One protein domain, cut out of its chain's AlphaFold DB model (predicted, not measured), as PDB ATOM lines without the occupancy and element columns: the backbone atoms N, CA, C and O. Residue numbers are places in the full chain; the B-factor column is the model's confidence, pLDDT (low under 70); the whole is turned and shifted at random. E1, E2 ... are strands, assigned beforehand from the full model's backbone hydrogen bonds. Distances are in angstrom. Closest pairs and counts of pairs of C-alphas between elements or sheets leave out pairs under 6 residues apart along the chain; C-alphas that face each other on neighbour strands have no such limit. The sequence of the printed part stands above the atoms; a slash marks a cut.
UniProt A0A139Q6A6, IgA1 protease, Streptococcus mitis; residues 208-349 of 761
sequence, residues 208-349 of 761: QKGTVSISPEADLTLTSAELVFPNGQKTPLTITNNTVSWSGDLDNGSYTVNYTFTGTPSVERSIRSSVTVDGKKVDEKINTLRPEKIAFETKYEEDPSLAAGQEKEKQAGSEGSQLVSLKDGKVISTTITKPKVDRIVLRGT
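What this domain is: This is residues 208 to 349 of the 761 residues of the protein "IgA1 protease" of Streptococcus mitis (UniProt A0A139Q6A6). This is a long rod of strands: at one end lies a sandwich, two sheets face to face, in which E3, E2 and E5 cover part of a curled sheet of six strands, and at the far end lies a small sheet of E8, E12 and E9. Long E7 runs out of the sandwich with the hairpin E10 and E11 beside it, and three tight links, residues 295 to 297, 316 to 319 and 339 to 342, bridge to the small sheet. The printed part has 142 residues, no named helix and twelve strands, E1 to E12 along the chain: all strand. The orders are E4, E1, E6, E7, E10, E11 and E3, E2, E5, both antiparallel, and E8, E12, E9, mixed. The whole is extended, with a radius of gyration of the C-alphas of 24.9 A and spans of 83 by 25 by 24 A.

How they stand to each other: Start at E1, residues 208 to 216, an inner strand of the strongly twisted largest sheet. Beside it find E4, residues 243 to 250, with N 212 and O 246 2.9 A apart, and E6, residues 269 to 277, with N 213 and O 274 2.9 A apart. E6 forms a hairpin with E7, residues 280 to 294; N 271 and O 287 are 2.8 A apart. E7 pairs with E10, residues 320 to 327, at N 290 and O 324, 2.9 A. E10 forms a hairpin with E11, residues 330 to 338, at N 323 and O 335, 2.8 A. In the other sheet of the sandwich, E2, residues 220 to 228, bends by 54 degrees at residue 223; it pairs with E3, residues 234 to 236, at N 227 and O 235, 2.8 A, and with E5, residues 256 to 263, at N 226 and O 258, 2.8 A. Across the sandwich, the closest C-alphas of E2 and E6, those of Leu 220 and Arg 269, are 7.3 A apart. In the last sheet, E12, residues 343 to 349, is parallel to E8, residues 298 to 307, with N 301 and O 345 2.9 A apart, and antiparallel to E9, residues 311 to 315, with N 346 and O 312 2.8 A apart.

Where its parts are: Find C-alpha 208 at (-5.126, -20.294, -50.015); from there E1 runs 26.3 A. E7 runs 43.3 A from C-alpha 280 at (3.438, -26.001, -52.917). E12 ends at C-alpha 349, at (65.858, -32.860, -10.021).

The domain as a whole: The C-alphas farthest apart, those of Asp 251 and Ala 307, are 83.7 A apart. The printed part has no cut and no long link. Look for pLDDT under 70 at residues 304, 306 to 309 and 348 to 349.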
ATOM      1  N   GLN A 208      -6.109 -19.276 -49.693       82.00
ATOM      2  CA  GLN A 208      -5.126 -20.294 -50.015       82.00
ATOM      3  C   GLN A 208      -5.003 -21.241 -48.832       82.00
ATOM      4  O   GLN A 208      -5.010 -20.811 -47.678       82.00
ATOM      5  N   LYS A 209      -4.871 -22.537 -49.082       88.88
ATOM      6  CA  LYS A 209      -4.717 -23.510 -48.005       88.88
ATOM      7  C   LYS A 209      -3.264 -23.543 -47.556       88.88
ATOM      8  O   LYS A 209      -2.403 -24.098 -48.237       88.88
ATOM      9  N   GLY A 210      -2.992 -22.961 -46.395       90.75
ATOM     10  CA  GLY A 210      -1.694 -23.030 -45.739       90.75
ATOM     11  C   GLY A 210      -1.519 -24.328 -44.960       90.75
ATOM     12  O   GLY A 210      -2.463 -24.838 -44.349       90.75
ATOM     13  N   THR A 211      -0.294 -24.843 -44.926       92.69
ATOM     14  CA  THR A 211       0.112 -25.886 -43.979       92.69
ATOM     15  C   THR A 211       1.447 -25.539 -43.337       92.69
ATOM     16  O   THR A 211       2.381 -25.162 -44.044       92.69
ATOM     17  N   VAL A 212       1.572 -25.760 -42.031       94.81
ATOM     18  CA  VAL A 212       2.827 -25.624 -41.282       94.81
ATOM     19  C   VAL A 212       3.168 -26.975 -40.670       94.81
ATOM     20  O   VAL A 212       2.333 -27.578 -39.994       94.81
ATOM     21  N   SER A 213       4.395 -27.439 -40.892       94.94
ATOM     22  CA  SER A 213       4.938 -28.634 -40.247       94.94
ATOM     23  C   SER A 213       6.220 -28.283 -39.507       94.94
ATOM     24  O   SER A 213       7.092 -27.629 -40.078       94.94
ATOM     25  N   ILE A 214       6.335 -28.700 -38.245       96.38
ATOM     26  CA  ILE A 214       7.565 -28.578 -37.453       96.38
ATOM     27  C   ILE A 214       7.866 -29.938 -36.837       96.38
ATOM     28  O   ILE A 214       7.041 -30.492 -36.111       96.38
ATOM     29  N   SER A 215       9.040 -30.479 -37.147       93.25
ATOM     30  CA  SER A 215       9.461 -31.822 -36.742       93.25
ATOM     31  C   SER A 215      10.876 -31.778 -36.157       93.25
ATOM     32  O   SER A 215      11.839 -31.614 -36.912       93.25
ATOM     33  N   PRO A 216      11.020 -31.880 -34.824       93.81
ATOM     34  CA  PRO A 216      12.307 -32.077 -34.169       93.81
ATOM     35  C   PRO A 216      12.799 -33.517 -34.336       93.81
ATOM     36  O   PRO A 216      12.013 -34.464 -34.279       93.81
ATOM     37  N   GLU A 217      14.107 -33.694 -34.496       91.38
ATOM     38  CA  GLU A 217      14.767 -34.986 -34.314       91.38
ATOM     39  C   GLU A 217      14.807 -35.391 -32.829       91.38
ATOM     40  O   GLU A 217      14.450 -34.618 -31.936       91.38
ATOM     41  N   ALA A 218      15.247 -36.624 -32.558       85.94
ATOM     42  CA  ALA A 218      15.416 -37.131 -31.198       85.94
ATOM     43  C   ALA A 218      16.254 -36.176 -30.327       85.94
ATOM     44  O   ALA A 218      17.110 -35.450 -30.828       85.94
ATOM     45  N   ASP A 219      16.018 -36.201 -29.014       89.69
ATOM     46  CA  ASP A 219      16.734 -35.398 -28.007       89.69
ATOM     47  C   ASP A 219      16.444 -33.879 -28.042       89.69
ATOM     48  O   ASP A 219      16.943 -33.133 -27.192       89.69
ATOM     49  N   LEU A 220      15.596 -33.418 -28.973       92.81
ATOM     50  CA  LEU A 220      15.057 -32.058 -29.024       92.81
ATOM     51  C   LEU A 220      13.582 -32.046 -28.616       92.81
ATOM     52  O   LEU A 220      12.803 -32.899 -29.028       92.81
ATOM     53  N   THR A 221      13.182 -31.053 -27.830       91.56
ATOM     54  CA  THR A 221      11.803 -30.850 -27.377       91.56
ATOM     55  C   THR A 221      11.298 -29.496 -27.854       91.56
ATOM     56  O   THR A 221      11.866 -28.462 -27.502       91.56
ATOM     57  N   LEU A 222      10.227 -29.484 -28.645       93.25
ATOM     58  CA  LEU A 222       9.544 -28.265 -29.063       93.25
ATOM     59  C   LEU A 222       8.757 -27.692 -27.876       93.25
ATOM     60  O   LEU A 222       7.889 -28.360 -27.318       93.25
ATOM     61  N   THR A 223       9.066 -26.460 -27.479       92.44
ATOM     62  CA  THR A 223       8.484 -25.810 -26.294       92.44
ATOM     63  C   THR A 223       7.354 -24.848 -26.637       92.44
ATOM     64  O   THR A 223       6.433 -24.680 -25.840       92.44
ATOM     65  N   SER A 224       7.384 -24.228 -27.817       94.44
ATOM     66  CA  SER A 224       6.269 -23.422 -28.322       94.44
ATOM     67  C   SER A 224       6.273 -23.346 -29.844       94.44
ATOM     68  O   SER A 224       7.322 -23.474 -30.475       94.44
ATOM     69  N   ALA A 225       5.100 -23.101 -30.423       95.06
ATOM     70  CA  ALA A 225       4.938 -22.732 -31.820       95.06
ATOM     71  C   ALA A 225       3.730 -21.795 -31.968       95.06
ATOM     72  O   ALA A 225       2.702 -21.998 -31.322       95.06
ATOM     73  N   GLU A 226       3.839 -20.768 -32.804       94.88
ATOM     74  CA  GLU A 226       2.764 -19.817 -33.096       94.88
ATOM     75  C   GLU A 226       2.809 -19.372 -34.564       94.88
ATOM     76  O   GLU A 226       3.879 -19.267 -35.169       94.88
ATOM     77  N   LEU A 227       1.633 -19.091 -35.122       94.19
ATOM     78  CA  LEU A 227       1.450 -18.451 -36.419       94.19
ATOM     79  C   LEU A 227       1.063 -16.987 -36.200       94.19
ATOM     80  O   LEU A 227       0.082 -16.689 -35.515       94.19
ATOM     81  N   VAL A 228       1.831 -16.079 -36.791       92.75
ATOM     82  CA  VAL A 228       1.582 -14.636 -36.782       92.75
ATOM     83  C   VAL A 228       0.951 -14.242 -38.114       92.75
ATOM     84  O   VAL A 228       1.525 -14.500 -39.173       92.75
ATOM     85  N   PHE A 229      -0.230 -13.638 -38.043       90.44
ATOM     86  CA  PHE A 229      -1.038 -13.185 -39.174       90.44
ATOM     87  C   PHE A 229      -0.577 -11.802 -39.676       90.44
ATOM     88  O   PHE A 229       0.077 -11.072 -38.926       90.44
ATOM     89  N   PRO A 230      -0.965 -11.384 -40.900       87.50
ATOM     90  CA  PRO A 230      -0.578 -10.089 -41.476       87.50
ATOM     91  C   PRO A 230      -0.989  -8.875 -40.632       87.50
ATOM     92  O   PRO A 230      -0.328  -7.842 -40.652       87.50
ATOM     93  N   ASN A 231      -2.072  -9.000 -39.864       84.88
ATOM     94  CA  ASN A 231      -2.553  -7.983 -38.926       84.88
ATOM     95  C   ASN A 231      -1.803  -7.991 -37.573       84.88
ATOM     96  O   ASN A 231      -2.195  -7.279 -36.653       84.88
ATOM     97  N   GLY A 232      -0.765  -8.823 -37.425       85.19
ATOM     98  CA  GLY A 232      -0.002  -9.011 -36.191       85.19
ATOM     99  C   GLY A 232      -0.654  -9.943 -35.164       85.19
ATOM    100  O   GLY A 232      -0.051 -10.206 -34.121       85.19
ATOM    101  N   GLN A 233      -1.857 -10.469 -35.429       90.38
ATOM    102  CA  GLN A 233      -2.524 -11.417 -34.539       90.38
ATOM    103  C   GLN A 233      -1.719 -12.715 -34.444       90.38
ATOM    104  O   GLN A 233      -1.248 -13.242 -35.447       90.38
ATOM    105  N   LYS A 234      -1.584 -13.255 -33.232       93.06
ATOM    106  CA  LYS A 234      -0.845 -14.493 -32.969       93.06
ATOM    107  C   LYS A 234      -1.802 -15.621 -32.614       93.06
ATOM    108  O   LYS A 234      -2.654 -15.448 -31.746       93.06
ATOM    109  N   THR A 235      -1.630 -16.772 -33.251       91.81
ATOM    110  CA  THR A 235      -2.386 -17.992 -32.951       91.81
ATOM    111  C   THR A 235      -1.415 -19.107 -32.560       91.81
ATOM    112  O   THR A 235      -0.577 -19.482 -33.381       91.81
ATOM    113  N   PRO A 236      -1.496 -19.650 -31.332       94.31
ATOM    114  CA  PRO A 236      -0.686 -20.795 -30.922       94.31
ATOM    115  C   PRO A 236      -0.948 -22.013 -31.814       94.31
ATOM    116  O   PRO A 236      -2.097 -22.348 -32.103       94.31
ATOM    117  N   LEU A 237       0.114 -22.700 -32.228       94.94
ATOM    118  CA  LEU A 237       0.026 -23.960 -32.959       94.94
ATOM    119  C   LEU A 237       0.078 -25.124 -31.967       94.94
ATOM    120  O   LEU A 237       0.905 -25.149 -31.057       94.94
ATOM    121  N   THR A 238      -0.818 -26.095 -32.134       93.88
ATOM    122  CA  THR A 238      -0.899 -27.245 -31.223       93.88
ATOM    123  C   THR A 238       0.298 -28.170 -31.431       93.88
ATOM    124  O   THR A 238       0.532 -28.643 -32.544       93.88
ATOM    125  N   ILE A 239       1.029 -28.457 -30.353       95.19
ATOM    126  CA  ILE A 239       2.134 -29.421 -30.347       95.19
ATOM    127  C   ILE A 239       1.575 -30.780 -29.930       95.19
ATOM    128  O   ILE A 239       1.123 -30.950 -28.800       95.19
ATOM    129  N   THR A 240       1.612 -31.755 -30.837       92.00
ATOM    130  CA  THR A 240       1.187 -33.138 -30.575       92.00
ATOM    131  C   THR A 240       2.367 -34.064 -30.822       92.00
ATOM    132  O   THR A 240       2.998 -33.998 -31.876       92.00
ATOM    133  N   ASN A 241       2.693 -34.920 -29.851       91.12
ATOM    134  CA  ASN A 241       3.835 -35.839 -29.931       91.12
ATOM    135  C   ASN A 241       5.144 -35.135 -30.338       91.12
ATOM    136  O   ASN A 241       5.857 -35.614 -31.213       91.12
ATOM    137  N   ASN A 242       5.435 -33.980 -29.728       93.50
ATOM    138  CA  ASN A 242       6.625 -33.167 -30.011       93.50
ATOM    139  C   ASN A 242       6.706 -32.596 -31.447       93.50
ATOM    140  O   ASN A 242       7.748 -32.101 -31.854       93.50
ATOM    141  N   THR A 243       5.615 -32.632 -32.216       94.06
ATOM    142  CA  THR A 243       5.551 -32.100 -33.587       94.06
ATOM    143  C   THR A 243       4.393 -31.121 -33.745       94.06
ATOM    144  O   THR A 243       3.441 -31.132 -32.963       94.06
ATOM    145  N   VAL A 244       4.464 -30.277 -34.772       95.50
ATOM    146  CA  VAL A 244       3.349 -29.430 -35.210       95.50
ATOM    147  C   VAL A 244       2.938 -29.873 -36.599       95.50
ATOM    148  O   VAL A 244       3.777 -29.957 -37.491       95.50
ATOM    149  N   SER A 245       1.642 -30.106 -36.782       93.25
ATOM    150  CA  SER A 245       1.010 -30.238 -38.089       93.25
ATOM    151  C   SER A 245      -0.243 -29.378 -38.075       93.25
ATOM    152  O   SER A 245      -1.213 -29.678 -37.380       93.25
ATOM    153  N   TRP A 246      -0.189 -28.258 -38.781       94.19
ATOM    154  CA  TRP A 246      -1.284 -27.304 -38.872       94.19
ATOM    155  C   TRP A 246      -1.703 -27.143 -40.327       94.19
ATOM    156  O   TRP A 246      -0.855 -27.109 -41.218       94.19
ATOM    157  N   SER A 247      -3.006 -27.016 -40.563       91.44
ATOM    158  CA  SER A 247      -3.562 -26.624 -41.853       91.44
ATOM    159  C   SER A 247      -4.746 -25.693 -41.641       91.44
ATOM    160  O   SER A 247      -5.553 -25.917 -40.740       91.44
ATOM    161  N   GLY A 248      -4.852 -24.669 -42.479       88.50
ATOM    162  CA  GLY A 248      -5.958 -23.728 -42.435       88.50
ATOM    163  C   GLY A 248      -5.983 -22.819 -43.651       88.50
ATOM    164  O   GLY A 248      -5.027 -22.757 -44.426       88.50
ATOM    165  N   ASP A 249      -7.098 -22.122 -43.800       89.75
ATOM    166  CA  ASP A 249      -7.293 -21.148 -44.859       89.75
ATOM    167  C   ASP A 249      -6.563 -19.845 -44.512       89.75
ATOM    168  O   ASP A 249      -6.722 -19.298 -43.417       89.75
ATOM    169  N   LEU A 250      -5.757 -19.356 -45.449       86.88
ATOM    170  CA  LEU A 250      -4.982 -18.130 -45.341       86.88
ATOM    171  C   LEU A 250      -5.579 -17.062 -46.257       86.88
ATOM    172  O   LEU A 250      -5.782 -17.283 -47.452       86.88
ATOM    173  N   ASP A 251      -5.820 -15.886 -45.691       84.31
ATOM    174  CA  ASP A 251      -6.111 -14.679 -46.460       84.31
ATOM    175  C   ASP A 251      -4.803 -14.096 -47.033       84.31
ATOM    176  O   ASP A 251      -3.716 -14.387 -46.525       84.31
ATOM    177  N   ASN A 252      -4.880 -13.245 -48.059       78.06
ATOM    178  CA  ASN A 252      -3.690 -12.622 -48.650       78.06
ATOM    179  C   ASN A 252      -2.886 -11.810 -47.618       78.06
ATOM    180  O   ASN A 252      -3.422 -10.924 -46.952       78.06
ATOM    181  N   GLY A 253      -1.576 -12.059 -47.545       82.25
ATOM    182  CA  GLY A 253      -0.646 -11.271 -46.737       82.25
ATOM    183  C   GLY A 253       0.613 -12.038 -46.324       82.25
ATOM    184  O   GLY A 253       0.835 -13.168 -46.750       82.25
ATOM    185  N   SER A 254       1.447 -11.402 -45.498       86.94
ATOM    186  CA  SER A 254       2.674 -11.998 -44.958       86.94
ATOM    187  C   SER A 254       2.413 -12.663 -43.607       86.94
ATOM    188  O   SER A 254       1.870 -12.035 -42.699       86.94
ATOM    189  N   TYR A 255       2.822 -13.923 -43.475       91.25
ATOM    190  CA  TYR A 255       2.679 -14.716 -42.256       91.25
ATOM    191  C   TYR A 255       4.054 -15.102 -41.719       91.25
ATOM    192  O   TYR A 255       4.989 -15.327 -42.486       91.25
ATOM    193  N   THR A 256       4.181 -15.214 -40.398       92.44
ATOM    194  CA  THR A 256       5.419 -15.677 -39.749       92.44
ATOM    195  C   THR A 256       5.130 -16.862 -38.843       92.44
ATOM    196  O   THR A 256       4.223 -16.804 -38.018       92.44
ATOM    197  N   VAL A 257       5.920 -17.928 -38.964       93.25
ATOM    198  CA  VAL A 257       5.901 -19.055 -38.023       93.25
ATOM    199  C   VAL A 257       7.039 -18.866 -37.028       93.25
ATOM    200  O   VAL A 257       8.207 -18.876 -37.416       93.25
ATOM    201  N   ASN A 258       6.703 -18.717 -35.748       92.50
ATOM    202  CA  ASN A 258       7.681 -18.693 -34.664       92.50
ATOM    203  C   ASN A 258       7.615 -20.006 -33.896       92.50
ATOM    204  O   ASN A 258       6.532 -20.526 -33.638       92.50
ATOM    205  N   TYR A 259       8.766 -20.518 -33.479       93.75
ATOM    206  CA  TYR A 259       8.838 -21.660 -32.579       93.75
ATOM    207  C   TYR A 259      10.060 -21.570 -31.672       93.75
ATOM    208  O   TYR A 259      11.050 -20.911 -31.992       93.75
ATOM    209  N   THR A 260       9.979 -22.244 -30.530       91.44
ATOM    210  CA  THR A 260      11.090 -22.408 -29.589       91.44
ATOM    211  C   THR A 260      11.263 -23.881 -29.266       91.44
ATOM    212  O   THR A 260      10.295 -24.641 -29.262       91.44
ATOM    213  N   PHE A 261      12.497 -24.296 -29.016       93.06
ATOM    214  CA  PHE A 261      12.816 -25.669 -28.661       93.06
ATOM    215  C   PHE A 261      14.006 -25.703 -27.702       93.06
ATOM    216  O   PHE A 261      14.792 -24.756 -27.631       93.06
ATOM    217  N   THR A 262      14.135 -26.800 -26.967       88.69
ATOM    218  CA  THR A 262      15.242 -27.070 -26.046       88.69
ATOM    219  C   THR A 262      15.786 -28.474 -26.285       88.69
ATOM    220  O   THR A 262      15.134 -29.309 -26.908       88.69
ATOM    221  N   GLY A 263      17.003 -28.751 -25.827       86.56
ATOM    222  CA  GLY A 263      17.613 -30.070 -25.966       86.56
ATOM    223  C   GLY A 263      19.084 -30.055 -25.579       86.56
ATOM    224  O   GLY A 263      19.739 -29.017 -25.641       86.56
ATOM    225  N   THR A 264      19.599 -31.213 -25.172       86.06
ATOM    226  CA  THR A 264      21.032 -31.424 -24.891       86.06
ATOM    227  C   THR A 264      21.507 -32.686 -25.608       86.06
ATOM    228  O   THR A 264      21.844 -33.684 -24.971       86.06
ATOM    229  N   PRO A 265      21.466 -32.693 -26.951       88.38
ATOM    230  CA  PRO A 265      21.725 -33.906 -27.702       88.38
ATOM    231  C   PRO A 265      23.203 -34.311 -27.586       88.38
ATOM    232  O   PRO A 265      24.099 -33.465 -27.572       88.38
ATOM    233  N   SER A 266      23.467 -35.617 -27.507       82.69
ATOM    234  CA  SER A 266      24.833 -36.165 -27.454       82.69
ATOM    235  C   SER A 266      25.496 -36.283 -28.831       82.69
ATOM    236  O   SER A 266      26.689 -36.559 -28.922       82.69
ATOM    237  N   VAL A 267      24.725 -36.081 -29.900       88.00
ATOM    238  CA  VAL A 267      25.160 -35.996 -31.302       88.00
ATOM    239  C   VAL A 267      24.448 -34.819 -31.974       88.00
ATOM    240  O   VAL A 267      23.554 -34.227 -31.381       88.00
ATOM    241  N   GLU A 268      24.836 -34.453 -33.191       90.31
ATOM    242  CA  GLU A 268      24.144 -33.390 -33.927       90.31
ATOM    243  C   GLU A 268      22.666 -33.749 -34.164       90.31
ATOM    244  O   GLU A 268      22.353 -34.863 -34.600       90.31
ATOM    245  N   ARG A 269      21.764 -32.813 -33.842       93.31
ATOM    246  CA  ARG A 269      20.313 -32.961 -34.025       93.31
ATOM    247  C   ARG A 269      19.697 -31.711 -34.615       93.31
ATOM    248  O   ARG A 269      20.074 -30.601 -34.231       93.31
ATOM    249  N   SER A 270      18.723 -31.897 -35.498       92.88
ATOM    250  CA  SER A 270      18.029 -30.803 -36.173       92.88
ATOM    251  C   SER A 270      16.529 -30.742 -35.871       92.88
ATOM    252  O   SER A 270      15.885 -31.738 -35.553       92.88
ATOM    253  N   ILE A 271      15.958 -29.545 -35.967       93.25
ATOM    254  CA  ILE A 271      14.519 -29.310 -36.039       93.25
ATOM    255  C   ILE A 271      14.220 -28.633 -37.369       93.25
ATOM    256  O   ILE A 271      14.804 -27.599 -37.710       93.25
ATOM    257  N   ARG A 272      13.315 -29.244 -38.131       93.50
ATOM    258  CA  ARG A 272      12.906 -28.766 -39.448       93.50
ATOM    259  C   ARG A 272      11.531 -28.130 -39.351       93.50
ATOM    260  O   ARG A 272      10.599 -28.763 -38.855       93.50
ATOM    261  N   SER A 273      11.403 -26.909 -39.854       92.94
ATOM    262  CA  SER A 273      10.113 -26.261 -40.087       92.94
ATOM    263  C   SER A 273       9.890 -26.090 -41.583       92.94
ATOM    264  O   SER A 273      10.809 -25.732 -42.316       92.94
ATOM    265  N   SER A 274       8.680 -26.372 -42.055       93.06
ATOM    266  CA  SER A 274       8.310 -26.243 -43.464       93.06
ATOM    267  C   SER A 274       6.912 -25.664 -43.606       93.06
ATOM    268  O   SER A 274       6.004 -26.050 -42.863       93.06
ATOM    269  N   VAL A 275       6.734 -24.795 -44.599       92.56
ATOM    270  CA  VAL A 275       5.454 -24.166 -44.929       92.56
ATOM    271  C   VAL A 275       5.084 -24.491 -46.371       92.56
ATOM    272  O   VAL A 275       5.913 -24.376 -47.279       92.56
ATOM    273  N   THR A 276       3.831 -24.885 -46.592       89.56
ATOM    274  CA  THR A 276       3.263 -25.030 -47.939       89.56
ATOM    275  C   THR A 276       2.005 -24.183 -48.086       89.56
ATOM    276  O   THR A 276       1.292 -23.961 -47.108       89.56
ATOM    277  N   VAL A 277       1.758 -23.693 -49.298       88.19
ATOM    278  CA  VAL A 277       0.556 -22.949 -49.686       88.19
ATOM    279  C   VAL A 277      -0.004 -23.629 -50.928       88.19
ATOM    280  O   VAL A 277       0.727 -23.840 -51.897       88.19
ATOM    281  N   ASP A 278      -1.263 -24.057 -50.862       85.75
ATOM    282  CA  ASP A 278      -1.944 -24.830 -51.912       85.75
ATOM    283  C   ASP A 278      -1.149 -26.082 -52.341       85.75
ATOM    284  O   ASP A 278      -1.088 -26.456 -53.511       85.75
ATOM    285  N   GLY A 279      -0.484 -26.724 -51.374       83.69
ATOM    286  CA  GLY A 279       0.346 -27.914 -51.589       83.69
ATOM    287  C   GLY A 279       1.747 -27.641 -52.148       83.69
ATOM    288  O   GLY A 279       2.549 -28.570 -52.253       83.69
ATOM    289  N   LYS A 280       2.094 -26.387 -52.466       85.38
ATOM    290  CA  LYS A 280       3.438 -26.001 -52.917       85.38
ATOM    291  C   LYS A 280       4.288 -25.534 -51.738       85.38
ATOM    292  O   LYS A 280       3.882 -24.643 -50.999       85.38
ATOM    293  N   LYS A 281       5.486 -26.102 -51.559       91.19
ATOM    294  CA  LYS A 281       6.441 -25.661 -50.524       91.19
ATOM    295  C   LYS A 281       6.916 -24.232 -50.815       91.19
ATOM    296  O   LYS A 281       7.425 -23.981 -51.906       91.19
ATOM    297  N   VAL A 282       6.741 -23.327 -49.852       90.44
ATOM    298  CA  VAL A 282       7.078 -21.896 -49.978       90.44
ATOM    299  C   VAL A 282       8.209 -21.449 -49.053       90.44
ATOM    300  O   VAL A 282       8.917 -20.515 -49.405       90.44
ATOM    301  N   ASP A 283       8.411 -22.112 -47.909       91.62
ATOM    302  CA  ASP A 283       9.526 -21.838 -46.991       91.62
ATOM    303  C   ASP A 283       9.944 -23.121 -46.254       91.62
ATOM    304  O   ASP A 283       9.131 -24.025 -46.025       91.62
ATOM    305  N   GLU A 284      11.221 -23.207 -45.896       92.62
ATOM    306  CA  GLU A 284      11.803 -24.294 -45.113       92.62
ATOM    307  C   GLU A 284      13.027 -23.793 -44.342       92.62
ATOM    308  O   GLU A 284      13.926 -23.193 -44.927       92.62
ATOM    309  N   LYS A 285      13.079 -24.075 -43.034       91.31
ATOM    310  CA  LYS A 285      14.205 -23.705 -42.163       91.31
ATOM    311  C   LYS A 285      14.664 -24.868 -41.313       91.31
ATOM    312  O   LYS A 285      13.852 -25.689 -40.869       91.31
ATOM    313  N   ILE A 286      15.970 -24.909 -41.063       91.69
ATOM    314  CA  ILE A 286      16.610 -25.958 -40.271       91.69
ATOM    315  C   ILE A 286      17.421 -25.303 -39.155       91.69
ATOM    316  O   ILE A 286      18.358 -24.540 -39.399       91.69
ATOM    317  N   ASN A 287      17.080 -25.625 -37.908       90.50
ATOM    318  CA  ASN A 287      17.905 -25.285 -36.754       90.50
ATOM    319  C   ASN A 287      18.583 -26.537 -36.215       90.50
ATOM    320  O   ASN A 287      17.933 -27.567 -36.064       90.50
ATOM    321  N   THR A 288      19.864 -26.431 -35.879       89.69
ATOM    322  CA  THR A 288      20.689 -27.568 -35.460       89.69
ATOM    323  C   THR A 288      21.359 -27.276 -34.124       89.69
ATOM    324  O   THR A 288      21.867 -26.175 -33.917       89.69
ATOM    325  N   LEU A 289      21.393 -28.261 -33.227       88.62
ATOM    326  CA  LEU A 289      22.246 -28.255 -32.037       88.62
ATOM    327  C   LEU A 289      23.369 -29.270 -32.234       88.62
ATOM    328  O   LEU A 289      23.109 -30.461 -32.415       88.62
ATOM    329  N   ARG A 290      24.617 -28.795 -32.191       90.56
ATOM    330  CA  ARG A 290      25.820 -29.614 -32.367       90.56
ATOM    331  C   ARG A 290      26.659 -29.623 -31.085       90.56
ATOM    332  O   ARG A 290      27.162 -28.568 -30.694       90.56
ATOM    333  N   PRO A 291      26.827 -30.777 -30.420       87.38
ATOM    334  CA  PRO A 291      27.735 -30.889 -29.285       87.38
ATOM    335  C   PRO A 291      29.192 -30.927 -29.759       87.38
ATOM    336  O   PRO A 291      29.539 -31.650 -30.693       87.38
ATOM    337  N   GLU A 292      30.060 -30.175 -29.088       87.19
ATOM    338  CA  GLU A 292      31.499 -30.131 -29.345       87.19
ATOM    339  C   GLU A 292      32.292 -30.330 -28.048       87.19
ATOM    340  O   GLU A 292      31.865 -29.944 -26.955       87.19
ATOM    341  N   LYS A 293      33.470 -30.944 -28.169       85.69
ATOM    342  CA  LYS A 293      34.395 -31.161 -27.054       85.69
ATOM    343  C   LYS A 293      35.371 -29.998 -26.920       85.69
ATOM    344  O   LYS A 293      35.850 -29.469 -27.917       85.69
ATOM    345  N   ILE A 294      35.722 -29.667 -25.682       83.62
ATOM    346  CA  ILE A 294      36.751 -28.679 -25.354       83.62
ATOM    347  C   ILE A 294      37.952 -29.421 -24.756       83.62
ATOM    348  O   ILE A 294      37.868 -29.955 -23.646       83.62
ATOM    349  N   ALA A 295      39.071 -29.453 -25.482       80.56
ATOM    350  CA  ALA A 295      40.300 -30.104 -25.032       80.56
ATOM    351  C   ALA A 295      40.942 -29.376 -23.834       80.56
ATOM    352  O   ALA A 295      40.868 -28.147 -23.720       80.56
ATOM    353  N   PHE A 296      41.587 -30.134 -22.946       83.44
ATOM    354  CA  PHE A 296      42.370 -29.609 -21.824       83.44
ATOM    355  C   PHE A 296      43.875 -29.612 -22.126       83.44
ATOM    356  O   PHE A 296      44.336 -30.364 -22.983       83.44
ATOM    357  N   GLU A 297      44.649 -28.787 -21.419       81.75
ATOM    358  CA  GLU A 297      46.106 -28.660 -21.605       81.75
ATOM    359  C   GLU A 297      46.893 -29.380 -20.493       81.75
ATOM    360  O   GLU A 297      46.353 -29.643 -19.419       81.75
ATOM    361  N   THR A 298      48.176 -29.706 -20.727       82.00
ATOM    362  CA  THR A 298      49.085 -30.267 -19.701       82.00
ATOM    363  C   THR A 298      50.143 -29.241 -19.292       82.00
ATOM    364  O   THR A 298      50.872 -28.739 -20.145       82.00
ATOM    365  N   LYS A 299      50.256 -28.957 -17.990       78.50
ATOM    366  CA  LYS A 299      51.225 -28.024 -17.386       78.50
ATOM    367  C   LYS A 299      52.224 -28.776 -16.499       78.50
ATOM    368  O   LYS A 299      51.836 -29.709 -15.794       78.50
ATOM    369  N   TYR A 300      53.493 -28.364 -16.523       80.00
ATOM    370  CA  TYR A 300      54.573 -28.982 -15.743       80.00
ATOM    371  C   TYR A 300      55.077 -28.042 -14.637       80.00
ATOM    372  O   TYR A 300      55.276 -26.856 -14.891       80.00
ATOM    373  N   GLU A 301      55.310 -28.575 -13.435       79.94
ATOM    374  CA  GLU A 301      55.923 -27.869 -12.294       79.94
ATOM    375  C   GLU A 301      57.160 -28.653 -11.798       79.94
ATOM    376  O   GLU A 301      57.166 -29.883 -11.813       79.94
ATOM    377  N   GLU A 302      58.228 -27.980 -11.365       73.75
ATOM    378  CA  GLU A 302      59.439 -28.655 -10.860       73.75
ATOM    379  C   GLU A 302      59.306 -29.033  -9.372       73.75
ATOM    380  O   GLU A 302      58.848 -28.228  -8.561       73.75
ATOM    381  N   ASP A 303      59.735 -30.245  -8.996       73.00
ATOM    382  CA  ASP A 303      59.708 -30.759  -7.618       73.00
ATOM    383  C   ASP A 303      61.098 -31.283  -7.189       73.00
ATOM    384  O   ASP A 303      61.509 -32.378  -7.585       73.00
ATOM    385  N   PRO A 304      61.835 -30.547  -6.337       61.53
ATOM    386  CA  PRO A 304      63.185 -30.916  -5.910       61.53
ATOM    387  C   PRO A 304      63.254 -32.145  -4.984       61.53
ATOM    388  O   PRO A 304      64.351 -32.603  -4.654       61.53
ATOM    389  N   SER A 305      62.114 -32.700  -4.555       72.00
ATOM    390  CA  SER A 305      62.058 -33.930  -3.753       72.00
ATOM    391  C   SER A 305      62.094 -35.216  -4.591       72.00
ATOM    392  O   SER A 305      62.429 -36.281  -4.064       72.00
ATOM    393  N   LEU A 306      61.800 -35.126  -5.894       66.81
ATOM    394  CA  LEU A 306      61.788 -36.251  -6.830       66.81
ATOM    395  C   LEU A 306      63.159 -36.431  -7.512       66.81
ATOM    396  O   LEU A 306      63.915 -35.475  -7.713       66.81
ATOM    397  N   ALA A 307      63.510 -37.670  -7.871       66.38
ATOM    398  CA  ALA A 307      64.760 -37.951  -8.582       66.38
ATOM    399  C   ALA A 307      64.750 -37.340  -9.992       66.38
ATOM    400  O   ALA A 307      63.689 -37.229 -10.610       66.38
ATOM    401  N   ALA A 308      65.921 -36.954 -10.508       65.50
ATOM    402  CA  ALA A 308      66.033 -36.419 -11.864       65.50
ATOM    403  C   ALA A 308      65.401 -37.380 -12.890       65.50
ATOM    404  O   ALA A 308      65.791 -38.543 -12.974       65.50
ATOM    405  N   GLY A 309      64.399 -36.900 -13.635       67.75
ATOM    406  CA  GLY A 309      63.657 -37.694 -14.627       67.75
ATOM    407  C   GLY A 309      62.419 -38.441 -14.107       67.75
ATOM    408  O   GLY A 309      61.729 -39.067 -14.908       67.75
ATOM    409  N   GLN A 310      62.090 -38.371 -12.811       75.25
ATOM    410  CA  GLN A 310      60.802 -38.861 -12.301       75.25
ATOM    411  C   GLN A 310      59.703 -37.809 -12.477       75.25
ATOM    412  O   GLN A 310      59.894 -36.646 -12.121       75.25
ATOM    413  N   GLU A 311      58.541 -38.238 -12.975       81.62
ATOM    414  CA  GLU A 311      57.330 -37.418 -13.070       81.62
ATOM    415  C   GLU A 311      56.223 -37.956 -12.152       81.62
ATOM    416  O   GLU A 311      56.057 -39.170 -12.007       81.62
ATOM    417  N   LYS A 312      55.453 -37.060 -11.524       79.88
ATOM    418  CA  LYS A 312      54.318 -37.412 -10.657       79.88
ATOM    419  C   LYS A 312      53.110 -36.528 -10.955       79.88
ATOM    420  O   LYS A 312      53.199 -35.307 -10.910       79.88
ATOM    421  N   GLU A 313      51.964 -37.139 -11.238       83.38
ATOM    422  CA  GLU A 313      50.727 -36.411 -11.542       83.38
ATOM    423  C   GLU A 313      50.130 -35.763 -10.281       83.38
ATOM    424  O   GLU A 313      49.937 -36.426  -9.260       83.38
ATOM    425  N   LYS A 314      49.862 -34.453 -10.356       82.44
ATOM    426  CA  LYS A 314      49.277 -33.634  -9.277       82.44
ATOM    427  C   LYS A 314      47.777 -33.419  -9.480       82.44
ATOM    428  O   LYS A 314      47.029 -33.408  -8.508       82.44
ATOM    429  N   GLN A 315      47.343 -33.260 -10.732       83.81
ATOM    430  CA  GLN A 315      45.940 -33.084 -11.111       83.81
ATOM    431  C   GLN A 315      45.684 -33.739 -12.470       83.81
ATOM    432  O   GLN A 315      46.376 -33.422 -13.438       83.81
ATOM    433  N   ALA A 316      44.686 -34.620 -12.548       82.00
ATOM    434  CA  ALA A 316      44.243 -35.205 -13.811       82.00
ATOM    435  C   ALA A 316      43.422 -34.185 -14.619       82.00
ATOM    436  O   ALA A 316      42.601 -33.460 -14.054       82.00
ATOM    437  N   GLY A 317      43.633 -34.136 -15.935       86.19
ATOM    438  CA  GLY A 317      42.846 -33.284 -16.827       86.19
ATOM    439  C   GLY A 317      41.537 -33.942 -17.269       86.19
ATOM    440  O   GLY A 317      41.446 -35.168 -17.359       86.19
ATOM    441  N   SER A 318      40.517 -33.135 -17.561       84.31
ATOM    442  CA  SER A 318      39.234 -33.607 -18.093       84.31
ATOM    443  C   SER A 318      38.698 -32.683 -19.183       84.31
ATOM    444  O   SER A 318      38.682 -31.462 -19.005       84.31
ATOM    445  N   GLU A 319      38.225 -33.267 -20.289       87.12
ATOM    446  CA  GLU A 319      37.596 -32.529 -21.390       87.12
ATOM    447  C   GLU A 319      36.331 -31.796 -20.910       87.12
ATOM    448  O   GLU A 319      35.513 -32.344 -20.157       87.12
ATOM    449  N   GLY A 320      36.175 -30.556 -21.375       84.44
ATOM    450  CA  GLY A 320      34.918 -29.816 -21.300       84.44
ATOM    451  C   GLY A 320      34.006 -30.141 -22.487       84.44
ATOM    452  O   GLY A 320      34.403 -30.827 -23.430       84.44
ATOM    453  N   SER A 321      32.784 -29.624 -22.469       80.62
ATOM    454  CA  SER A 321      31.846 -29.702 -23.588       80.62
ATOM    455  C   SER A 321      31.084 -28.393 -23.766       80.62
ATOM    456  O   SER A 321      30.802 -27.678 -22.799       80.62
ATOM    457  N   GLN A 322      30.745 -28.092 -25.014       87.38
ATOM    458  CA  GLN A 322      29.885 -26.979 -25.397       87.38
ATOM    459  C   GLN A 322      28.818 -27.443 -26.382       87.38
ATOM    460  O   GLN A 322      29.001 -28.426 -27.099       87.38
ATOM    461  N   LEU A 323      27.714 -26.708 -26.435       87.75
ATOM    462  CA  LEU A 323      26.652 -26.895 -27.409       87.75
ATOM    463  C   LEU A 323      26.610 -25.680 -28.334       87.75
ATOM    464  O   LEU A 323      26.428 -24.546 -27.879       87.75
ATOM    465  N   VAL A 324      26.795 -25.920 -29.627       88.81
ATOM    466  CA  VAL A 324      26.731 -24.903 -30.676       88.81
ATOM    467  C   VAL A 324      25.331 -24.921 -31.276       88.81
ATOM    468  O   VAL A 324      24.867 -25.960 -31.745       88.81
ATOM    469  N   SER A 325      24.649 -23.779 -31.255       85.50
ATOM    470  CA  SER A 325      23.359 -23.598 -31.922       85.50
ATOM    471  C   SER A 325      23.586 -23.015 -33.307       85.50
ATOM    472  O   SER A 325      24.227 -21.971 -33.447       85.50
ATOM    473  N   LEU A 326      23.044 -23.669 -34.331       88.44
ATOM    474  CA  LEU A 326      23.112 -23.231 -35.717       88.44
ATOM    475  C   LEU A 326      21.708 -22.946 -36.264       88.44
ATOM    476  O   LEU A 326      20.744 -23.657 -35.973       88.44
ATOM    477  N   LYS A 327      21.600 -21.905 -37.087       83.81
ATOM    478  CA  LYS A 327      20.421 -21.594 -37.899       83.81
ATOM    479  C   LYS A 327      20.849 -21.587 -39.356       83.81
ATOM    480  O   LYS A 327      21.743 -20.822 -39.713       83.81
ATOM    481  N   ASP A 328      20.264 -22.479 -40.150       81.19
ATOM    482  CA  ASP A 328      20.570 -22.647 -41.573       81.19
ATOM    483  C   ASP A 328      22.087 -22.809 -41.827       81.19
ATOM    484  O   ASP A 328      22.679 -22.194 -42.708       81.19
ATOM    485  N   GLY A 329      22.746 -23.609 -40.978       78.94
ATOM    486  CA  GLY A 329      24.186 -23.897 -41.047       78.94
ATOM    487  C   GLY A 329      25.113 -22.830 -40.448       78.94
ATOM    488  O   GLY A 329      26.307 -23.083 -40.300       78.94
ATOM    489  N   LYS A 330      24.597 -21.663 -40.040       76.75
ATOM    490  CA  LYS A 330      25.391 -20.588 -39.424       76.75
ATOM    491  C   LYS A 330      25.305 -20.634 -37.901       76.75
ATOM    492  O   LYS A 330      24.212 -20.716 -37.346       76.75
ATOM    493  N   VAL A 331      26.448 -20.536 -37.223       85.69
ATOM    494  CA  VAL A 331      26.511 -20.463 -35.754       85.69
ATOM    495  C   VAL A 331      25.825 -19.185 -35.268       85.69
ATOM    496  O   VAL A 331      26.193 -18.089 -35.685       85.69
ATOM    497  N   ILE A 332      24.836 -19.333 -34.386       86.19
ATOM    498  CA  ILE A 332      24.105 -18.217 -33.767       86.19
ATOM    499  C   ILE A 332      24.448 -18.040 -32.285       86.19
ATOM    500  O   ILE A 332      24.363 -16.928 -31.771       86.19
ATOM    501  N   SER A 333      24.851 -19.110 -31.595       84.25
ATOM    502  CA  SER A 333      25.310 -19.051 -30.206       84.25
ATOM    503  C   SER A 333      26.091 -20.307 -29.822       84.25
ATOM    504  O   SER A 333      25.914 -21.374 -30.413       84.25
ATOM    505  N   THR A 334      26.922 -20.182 -28.789       84.56
ATOM    506  CA  THR A 334      27.640 -21.297 -28.165       84.56
ATOM    507  C   THR A 334      27.417 -21.236 -26.661       84.56
ATOM    508  O   THR A 334      27.565 -20.173 -26.060       84.56
ATOM    509  N   THR A 335      27.056 -22.360 -26.046       83.06
ATOM    510  CA  THR A 335      26.845 -22.466 -24.594       83.06
ATOM    511  C   THR A 335      27.768 -23.533 -24.017       83.06
ATOM    512  O   THR A 335      27.736 -24.675 -24.468       83.06
ATOM    513  N   ILE A 336      28.587 -23.192 -23.017       82.62
ATOM    514  CA  ILE A 336      29.436 -24.170 -22.318       82.62
ATOM    515  C   ILE A 336      28.539 -25.033 -21.426       82.62
ATOM    516  O   ILE A 336      27.944 -24.535 -20.474       82.62
ATOM    517  N   THR A 337      28.455 -26.326 -21.723       81.69
ATOM    518  CA  THR A 337      27.671 -27.299 -20.947       81.69
ATOM    519  C   THR A 337      28.498 -27.953 -19.843       81.69
ATOM    520  O   THR A 337      27.949 -28.357 -18.820       81.69
ATOM    521  N   LYS A 338      29.823 -28.039 -20.021       84.25
ATOM    522  CA  LYS A 338      30.773 -28.514 -19.006       84.25
ATOM    523  C   LYS A 338      32.127 -27.807 -19.173       84.25
ATOM    524  O   LYS A 338      32.698 -27.881 -20.260       84.25
ATOM    525  N   PRO A 339      32.682 -27.146 -18.142       77.56
ATOM    526  CA  PRO A 339      34.004 -26.525 -18.244       77.56
ATOM    527  C   PRO A 339      35.126 -27.577 -18.340       77.56
ATOM    528  O   PRO A 339      34.995 -28.682 -17.810       77.56
ATOM    529  N   LYS A 340      36.235 -27.227 -19.009       86.75
ATOM    530  CA  LYS A 340      37.460 -28.048 -19.066       86.75
ATOM    531  C   LYS A 340      38.280 -27.944 -17.770       86.75
ATOM    532  O   LYS A 340      38.200 -26.930 -17.079       86.75
ATOM    533  N   VAL A 341      39.108 -28.953 -17.480       86.06
ATOM    534  CA  VAL A 341      40.085 -28.956 -16.368       86.06
ATOM    535  C   VAL A 341      41.453 -29.395 -16.898       86.06
ATOM    536  O   VAL A 341      41.553 -30.481 -17.461       86.06
ATOM    537  N   ASP A 342      42.498 -28.579 -16.725       83.44
ATOM    538  CA  ASP A 342      43.868 -28.872 -17.193       83.44
ATOM    539  C   ASP A 342      44.580 -29.934 -16.328       83.44
ATOM    540  O   ASP A 342      44.321 -30.057 -15.126       83.44
ATOM    541  N   ARG A 343      45.514 -30.678 -16.935       85.94
ATOM    542  CA  ARG A 343      46.373 -31.687 -16.288       85.94
ATOM    543  C   ARG A 343      47.656 -31.046 -15.748       85.94
ATOM    544  O   ARG A 343      48.280 -30.261 -16.457       85.94
ATOM    545  N   ILE A 344      48.095 -31.410 -14.539       81.69
ATOM    546  CA  ILE A 344      49.327 -30.885 -13.914       81.69
ATOM    547  C   ILE A 344      50.270 -32.032 -13.518       81.69
ATOM    548  O   ILE A 344      49.862 -32.946 -12.794       81.69
ATOM    549  N   VAL A 345      51.535 -31.965 -13.952       81.38
ATOM    550  CA  VAL A 345      52.583 -32.982 -13.717       81.38
ATOM    551  C   VAL A 345      53.820 -32.360 -13.046       81.38
ATOM    552  O   VAL A 345      54.347 -31.361 -13.522       81.38
ATOM    553  N   LEU A 346      54.301 -32.956 -11.949       76.44
ATOM    554  CA  LEU A 346      55.527 -32.569 -11.234       76.44
ATOM    555  C   LEU A 346      56.757 -33.292 -11.809       76.44
ATOM    556  O   LEU A 346      56.644 -34.488 -12.070       76.44
ATOM    557  N   ARG A 347      57.925 -32.642 -11.942       76.75
ATOM    558  CA  ARG A 347      59.181 -33.247 -12.461       76.75
ATOM    559  C   ARG A 347      60.377 -33.099 -11.500       76.75
ATOM    560  O   ARG A 347      60.635 -32.001 -11.017       76.75
ATOM    561  N   GLY A 348      61.122 -34.186 -11.255       65.50
ATOM    562  CA  GLY A 348      62.230 -34.265 -10.281       65.50
ATOM    563  C   GLY A 348      63.630 -33.826 -10.736       65.50
ATOM    564  O   GLY A 348      63.913 -33.828 -11.934       65.50
ATOM    565  N   THR A 349      64.522 -33.483  -9.782       63.31
ATOM    566  CA  THR A 349      65.858 -32.860 -10.021       63.31
ATOM    567  C   THR A 349      67.058 -33.359  -9.152       63.31
ATOM    568  O   THR A 349      68.120 -32.730  -9.158       63.31
TER     569      THR A 349